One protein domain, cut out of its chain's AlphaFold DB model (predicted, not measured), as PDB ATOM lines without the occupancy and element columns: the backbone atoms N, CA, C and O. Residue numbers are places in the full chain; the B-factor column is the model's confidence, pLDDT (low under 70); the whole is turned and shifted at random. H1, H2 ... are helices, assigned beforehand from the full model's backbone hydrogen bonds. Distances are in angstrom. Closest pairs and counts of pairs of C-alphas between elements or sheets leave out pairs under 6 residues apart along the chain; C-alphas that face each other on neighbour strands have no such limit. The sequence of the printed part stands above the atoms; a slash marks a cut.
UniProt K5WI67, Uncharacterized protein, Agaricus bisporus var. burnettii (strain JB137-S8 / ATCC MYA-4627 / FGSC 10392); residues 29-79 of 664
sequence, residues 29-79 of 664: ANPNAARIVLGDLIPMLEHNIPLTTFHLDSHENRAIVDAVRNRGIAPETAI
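Overview. This is residues 29 to 79 of the 664 residues of an uncharacterized protein of Agaricus bisporus var. burnettii (strain JB137-S8 / ATCC MYA-4627 / FGSC 10392) (UniProt K5WI67). The longest helix, H3, makes one side of a small helical domain, and the short H4 folds back beside its residues 64 to 68. Across from H3, H1 stands at a steep angle to it with its first residue, Leu 38, near H4, and the four-residue H2 lies towards the other end of H3. The printed part has 51 residues with four named helices, in the order H1, H2, H3, H4, and no named strand; the class is all helix. It is compact, with a radius of gyration of the C-alphas of 9.9 A, and spans 26 by 19 by 17 A.

Along the chain. H3, residues 59 to 71, is 16.7 A long and begins at C-alpha 59, (137.922, 436.855, 184.542). H4, residues 75 to 79, is 6.3 A long and ends at C-alpha 79, (146.004, 439.413, 193.982). H1, residues 38 to 46, is 12.9 A long and begins at C-alpha 38, (145.068, 446.951, 196.419). H2, residues 51 to 54, is 6.3 A long.

Arrangement. H3 touches H4 with residues 64 to 68 alone; their closest C-alphas, of Ile 64 and Ala 78, are 5.3 A apart. H4 also touches H1, closest at the C-alphas of Leu 38 and Glu 76, 6.7 A. H1 and H3 are close but not clearly touching, 7.6 A between the C-alphas of Leu 45 and Arg 69, at a steep tilt of 53 degrees, the same way. H2 is close to H3 but not clearly touching, 7.6 A between the C-alphas of Leu 51 and Arg 62. H2 and H4 are apart. In H3 and H4 every O i to N i+4 pair is within hydrogen-bond range, in H1 3 of 5, and H2 is too short for such a pair.

Size, cuts and confidence. The C-alphas farthest apart, of Asn 32 and Gly 72, are 27.3 A apart. The printed part has no cut, and its three links are tight. Mean pLDDT of the printed part is 75.3; residues 29 to 32, 39 to 40, 42 to 43 and 52 to 55 are under 70.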
ATOM      1  N   ALA A  29     134.158 439.082 178.954       58.97
ATOM      2  CA  ALA A  29     135.189 439.541 179.875       58.97
ATOM      3  C   ALA A  29     136.252 440.304 179.079       58.97
ATOM      4  O   ALA A  29     136.837 439.749 178.146       58.97
ATOM      5  N   ASN A  30     136.476 441.570 179.428       65.12
ATOM      6  CA  ASN A  30     137.343 442.452 178.659       65.12
ATOM      7  C   ASN A  30     138.798 441.942 178.752       65.12
ATOM      8  O   ASN A  30     139.359 441.945 179.853       65.12
ATOM      9  N   PRO A  31     139.431 441.502 177.644       56.16
ATOM     10  CA  PRO A  31     140.804 440.994 177.674       56.16
ATOM     11  C   PRO A  31     141.828 442.107 177.937       56.16
ATOM     12  O   PRO A  31     142.938 441.814 178.369       56.16
ATOM     13  N   ASN A  32     141.433 443.367 177.725       58.50
ATOM     14  CA  ASN A  32     142.243 444.564 177.930       58.50
ATOM     15  C   ASN A  32     141.863 445.297 179.234       58.50
ATOM     16  O   ASN A  32     142.194 446.469 179.403       58.50
ATOM     17  N   ALA A  33     141.118 444.653 180.140       70.69
ATOM     18  CA  ALA A  33     140.801 445.219 181.448       70.69
ATOM     19  C   ALA A  33     142.067 445.349 182.302       70.69
ATOM     20  O   ALA A  33     142.853 444.403 182.400       70.69
ATOM     21  N   ALA A  34     142.233 446.495 182.965       72.31
ATOM     22  CA  ALA A  34     143.333 446.699 183.899       72.31
ATOM     23  C   ALA A  34     143.289 445.664 185.038       72.31
ATOM     24  O   ALA A  34     142.222 445.229 185.484       72.31
ATOM     25  N   ARG A  35     144.468 445.251 185.509       74.00
ATOM     26  CA  ARG A  35     144.605 444.359 186.662       74.00
ATOM     27  C   ARG A  35     144.279 445.140 187.933       74.00
ATOM     28  O   ARG A  35     144.884 446.180 188.158       74.00
ATOM     29  N   ILE A  36     143.391 444.604 188.767       78.94
ATOM     30  CA  ILE A  36     143.089 445.177 190.084       78.94
ATOM     31  C   ILE A  36     144.350 445.282 190.955       78.94
ATOM     32  O   ILE A  36     145.102 444.312 191.099       78.94
ATOM     33  N   VAL A  37     144.523 446.446 191.578       79.12
ATOM     34  CA  VAL A  37     145.531 446.752 192.596       79.12
ATOM     35  C   VAL A  37     144.833 446.923 193.956       79.12
ATOM     36  O   VAL A  37     143.614 447.078 194.048       79.12
ATOM     37  N   LEU A  38     145.595 446.863 195.051       74.69
ATOM     38  CA  LEU A  38     145.068 446.951 196.419       74.69
ATOM     39  C   LEU A  38     144.236 448.225 196.675       74.69
ATOM     40  O   LEU A  38     143.216 448.155 197.357       74.69
ATOM     41  N   GLY A  39     144.641 449.358 196.086       69.06
ATOM     42  CA  GLY A  39     143.939 450.640 196.210       69.06
ATOM     43  C   GLY A  39     142.548 450.669 195.565       69.06
ATOM     44  O   GLY A  39     141.684 451.393 196.047       69.06
ATOM     45  N   ASP A  40     142.298 449.847 194.541       66.88
ATOM     46  CA  ASP A  40     140.973 449.735 193.912       66.88
ATOM     47  C   ASP A  40     140.037 448.856 194.760       66.88
ATOM     48  O   ASP A  40     138.834 449.097 194.868       66.88
ATOM     49  N   LEU A  41     140.598 447.805 195.367       70.25
ATOM     50  CA  LEU A  41     139.849 446.729 196.019       70.25
ATOM     51  C   LEU A  41     139.100 447.173 197.273       70.25
ATOM     52  O   LEU A  41     137.951 446.779 197.456       70.25
ATOM     53  N   ILE A  42     139.750 447.965 198.126       69.38
ATOM     54  CA  ILE A  42     139.198 448.406 199.414       69.38
ATOM     55  C   ILE A  42     137.905 449.224 199.208       69.38
ATOM     56  O   ILE A  42     136.843 448.733 199.607       69.38
ATOM     57  N   PRO A  43     137.911 450.369 198.488       67.25
ATOM     58  CA  PRO A  43     136.696 451.157 198.285       67.25
ATOM     59  C   PRO A  43     135.618 450.397 197.497       67.25
ATOM     60  O   PRO A  43     134.432 450.556 197.791       67.25
ATOM     61  N   MET A  44     135.986 449.528 196.543       72.56
ATOM     62  CA  MET A  44     135.016 448.694 195.815       72.56
ATOM     63  C   MET A  44     134.311 447.651 196.697       72.56
ATOM     64  O   MET A  44     133.151 447.312 196.444       72.56
ATOM     65  N   LEU A  45     134.993 447.113 197.712       73.00
ATOM     66  CA  LEU A  45     134.407 446.156 198.651       73.00
ATOM     67  C   LEU A  45     133.508 446.852 199.674       73.00
ATOM     68  O   LEU A  45     132.389 446.387 199.883       73.00
ATOM     69  N   GLU A  46     133.957 447.975 200.235       75.00
ATOM     70  CA  GLU A  46     133.199 448.787 201.197       75.00
ATOM     71  C   GLU A  46     131.905 449.347 200.585       75.00
ATOM     72  O   GLU A  46     130.823 449.196 201.151       75.00
ATOM     73  N   HIS A  47     131.993 449.919 199.380       72.44
ATOM     74  CA  HIS A  47     130.881 450.610 198.716       72.44
ATOM     75  C   HIS A  47     130.111 449.712 197.725       72.44
ATOM     76  O   HIS A  47     129.259 450.189 196.979       72.44
ATOM     77  N   ASN A  48     130.402 448.403 197.700       73.44
ATOM     78  CA  ASN A  48     129.774 447.392 196.832       73.44
ATOM     79  C   ASN A  48     129.786 447.693 195.311       73.44
ATOM     80  O   ASN A  48     128.974 447.147 194.559       73.44
ATOM     81  N   ILE A  49     130.731 448.507 194.837       76.12
ATOM     82  CA  ILE A  49     130.797 448.972 193.442       76.12
ATOM     83  C   ILE A  49     131.061 447.783 192.488       76.12
ATOM     84  O   ILE A  49     131.964 446.981 192.746       76.12
ATOM     85  N   PRO A  50     130.310 447.631 191.379       73.88
ATOM     86  CA  PRO A  50     130.520 446.535 190.434       73.88
ATOM     87  C   PRO A  50     131.753 446.745 189.536       73.88
ATOM     88  O   PRO A  50     132.084 447.860 189.139       73.88
ATOM     89  N   LEU A  51     132.395 445.638 189.139       70.81
ATOM     90  CA  LEU A  51     133.595 445.602 188.275       70.81
ATOM     91  C   LEU A  51     133.441 446.323 186.927       70.81
ATOM     92  O   LEU A  51     134.425 446.775 186.343       70.81
ATOM     93  N   THR A  52     132.208 446.448 186.439       67.75
ATOM     94  CA  THR A  52     131.876 447.147 185.194       67.75
ATOM     95  C   THR A  52     132.110 448.658 185.267       67.75
ATOM     96  O   THR A  52     132.374 449.255 184.231       67.75
ATOM     97  N   THR A  53     132.052 449.274 186.455       67.75
ATOM     98  CA  THR A  53     132.140 450.739 186.633       67.75
ATOM     99  C   THR A  53     133.495 451.323 186.222       67.75
ATOM    100  O   THR A  53     133.556 452.456 185.758       67.75
ATOM    101  N   PHE A  54     134.576 450.549 186.351       66.25
ATOM    102  CA  PHE A  54     135.954 451.009 186.116       66.25
ATOM    103  C   PHE A  54     136.657 450.260 184.966       66.25
ATOM    104  O   PHE A  54     137.880 450.195 184.918       66.25
ATOM    105  N   HIS A  55     135.899 449.624 184.061       69.31
ATOM    106  CA  HIS A  55     136.421 448.714 183.020       69.31
ATOM    107  C   HIS A  55     137.252 447.517 183.544       69.31
ATOM    108  O   HIS A  55     137.887 446.812 182.756       69.31
ATOM    109  N   LEU A  56     137.186 447.221 184.848       73.50
ATOM    110  CA  LEU A  56     137.916 446.148 185.538       73.50
ATOM    111  C   LEU A  56     137.282 444.753 185.356       73.50
ATOM    112  O   LEU A  56     137.670 443.809 186.043       73.50
ATOM    113  N   ASP A  57     136.311 444.580 184.456       74.38
ATOM    114  CA  ASP A  57     135.532 443.342 184.321       74.38
ATOM    115  C   ASP A  57     136.266 442.224 183.546       74.38
ATOM    116  O   ASP A  57     135.895 441.821 182.440       74.38
ATOM    117  N   SER A  58     137.345 441.721 184.151       81.69
ATOM    118  CA  SER A  58     138.155 440.597 183.676       81.69
ATOM    119  C   SER A  58     137.838 439.309 184.448       81.69
ATOM    120  O   SER A  58     137.422 439.338 185.609       81.69
ATOM    121  N   HIS A  59     138.080 438.140 183.842       76.50
ATOM    122  CA  HIS A  59     137.922 436.855 184.542       76.50
ATOM    123  C   HIS A  59     138.888 436.729 185.740       76.50
ATOM    124  O   HIS A  59     138.569 436.059 186.724       76.50
ATOM    125  N   GLU A  60     140.060 437.365 185.686       80.44
ATOM    126  CA  GLU A  60     141.008 437.373 186.804       80.44
ATOM    127  C   GLU A  60     140.488 438.246 187.955       80.44
ATOM    128  O   GLU A  60     140.383 437.776 189.085       80.44
ATOM    129  N   ASN A  61     140.038 439.464 187.651       86.44
ATOM    130  CA  ASN A  61     139.490 440.407 188.625       86.44
ATOM    131  C   ASN A  61     138.206 439.869 189.288       86.44
ATOM    132  O   ASN A  61     138.058 439.958 190.507       86.44
ATOM    133  N   ARG A  62     137.317 439.205 188.530       83.12
ATOM    134  CA  ARG A  62     136.159 438.477 189.089       83.12
ATOM    135  C   ARG A  62     136.572 437.380 190.074       83.12
ATOM    136  O   ARG A  62     135.918 437.213 191.099       83.12
ATOM    137  N   ALA A  63     137.645 436.640 189.784       81.62
ATOM    138  CA  ALA A  63     138.147 435.595 190.675       81.62
ATOM    139  C   ALA A  63     138.807 436.169 191.942       81.62
ATOM    140  O   ALA A  63     138.674 435.576 193.009       81.62
ATOM    141  N   ILE A  64     139.461 437.332 191.842       83.75
ATOM    142  CA  ILE A  64     139.995 438.079 192.990       83.75
ATOM    143  C   ILE A  64     138.845 438.558 193.892       83.75
ATOM    144  O   ILE A  64     138.858 438.278 195.088       83.75
ATOM    145  N   VAL A  65     137.810 439.200 193.336       84.38
ATOM    146  CA  VAL A  65     136.653 439.674 194.124       84.38
ATOM    147  C   VAL A  65     135.882 438.515 194.767       84.38
ATOM    148  O   VAL A  65     135.500 438.627 195.929       84.38
ATOM    149  N   ASP A  66     135.701 437.383 194.077       81.75
ATOM    150  CA  ASP A  66     135.109 436.175 194.673       81.75
ATOM    151  C   ASP A  66     135.970 435.606 195.817       81.75
ATOM    152  O   ASP A  66     135.439 435.253 196.870       81.75
ATOM    153  N   ALA A  67     137.296 435.565 195.651       82.12
ATOM    154  CA  ALA A  67     138.221 435.099 196.682       82.12
ATOM    155  C   ALA A  67     138.166 435.954 197.959       82.12
ATOM    156  O   ALA A  67     138.135 435.398 199.058       82.12
ATOM    157  N   VAL A  68     138.100 437.282 197.833       83.38
ATOM    158  CA  VAL A  68     137.979 438.168 199.002       83.38
ATOM    159  C   VAL A  68     136.565 438.099 199.588       83.38
ATOM    160  O   VAL A  68     136.393 437.691 200.735       83.38
ATOM    161  N   ARG A  69     135.533 438.420 198.793       81.88
ATOM    162  CA  ARG A  69     134.150 438.604 199.272       81.88
ATOM    163  C   ARG A  69     133.482 437.308 199.739       81.88
ATOM    164  O   ARG A  69     132.782 437.325 200.744       81.88
ATOM    165  N   ASN A  70     133.682 436.198 199.025       77.69
ATOM    166  CA  ASN A  70     132.951 434.947 199.266       77.69
ATOM    167  C   ASN A  70     133.797 433.867 199.963       77.69
ATOM    168  O   ASN A  70     133.255 432.827 200.338       77.69
ATOM    169  N   ARG A  71     135.115 434.074 200.114       76.38
ATOM    170  CA  ARG A  71     136.035 433.085 200.714       76.38
ATOM    171  C   ARG A  71     136.926 433.643 201.831       76.38
ATOM    172  O   ARG A  71     137.700 432.875 202.394       76.38
ATOM    173  N   GLY A  72     136.821 434.935 202.157       82.50
ATOM    174  CA  GLY A  72     137.541 435.557 203.275       82.50
ATOM    175  C   GLY A  72     139.061 435.621 203.097       82.50
ATOM    176  O   GLY A  72     139.791 435.670 204.084       82.50
ATOM    177  N   ILE A  73     139.559 435.576 201.858       81.69
ATOM    178  CA  ILE A  73     140.995 435.652 201.564       81.69
ATOM    179  C   ILE A  73     141.424 437.124 201.580       81.69
ATOM    180  O   ILE A  73     140.777 437.954 200.947       81.69
ATOM    181  N   ALA A  74     142.526 437.446 202.265       84.31
ATOM    182  CA  ALA A  74     143.056 438.811 202.319       84.31
ATOM    183  C   ALA A  74     143.335 439.377 200.901       84.31
ATOM    184  O   ALA A  74     143.847 438.627 200.057       84.31
ATOM    185  N   PRO A  75     143.025 440.658 200.612       80.88
ATOM    186  CA  PRO A  75     143.133 441.252 199.273       80.88
ATOM    187  C   PRO A  75     144.480 441.019 198.574       80.88
ATOM    188  O   PRO A  75     144.526 440.591 197.420       80.88
ATOM    189  N   GLU A  76     145.582 441.209 199.292       81.50
ATOM    190  CA  GLU A  76     146.960 441.042 198.822       81.50
ATOM    191  C   GLU A  76     147.223 439.583 198.434       81.50
ATOM    192  O   GLU A  76     147.805 439.286 197.389       81.50
ATOM    193  N   THR A  77     146.720 438.658 199.255       82.44
ATOM    194  CA  THR A  77     146.820 437.211 199.030       82.44
ATOM    195  C   THR A  77     145.977 436.781 197.826       82.44
ATOM    196  O   THR A  77     146.396 435.912 197.061       82.44
ATOM    197  N   ALA A  78     144.814 437.399 197.596       84.38
ATOM    198  CA  ALA A  78     143.995 437.143 196.412       84.38
ATOM    199  C   ALA A  78     144.688 437.632 195.121       84.38
ATOM    200  O   ALA A  78     144.788 436.865 194.158       84.38
ATOM    201  N   ILE A  79     145.242 438.854 195.117       84.38
ATOM    202  CA  ILE A  79     146.004 439.413 193.982       84.38
ATOM    203  C   ILE A  79     147.244 438.555 193.672       84.38
ATOM    204  O   ILE A  79     147.494 438.233 192.504       84.38
TER     205      ILE A  79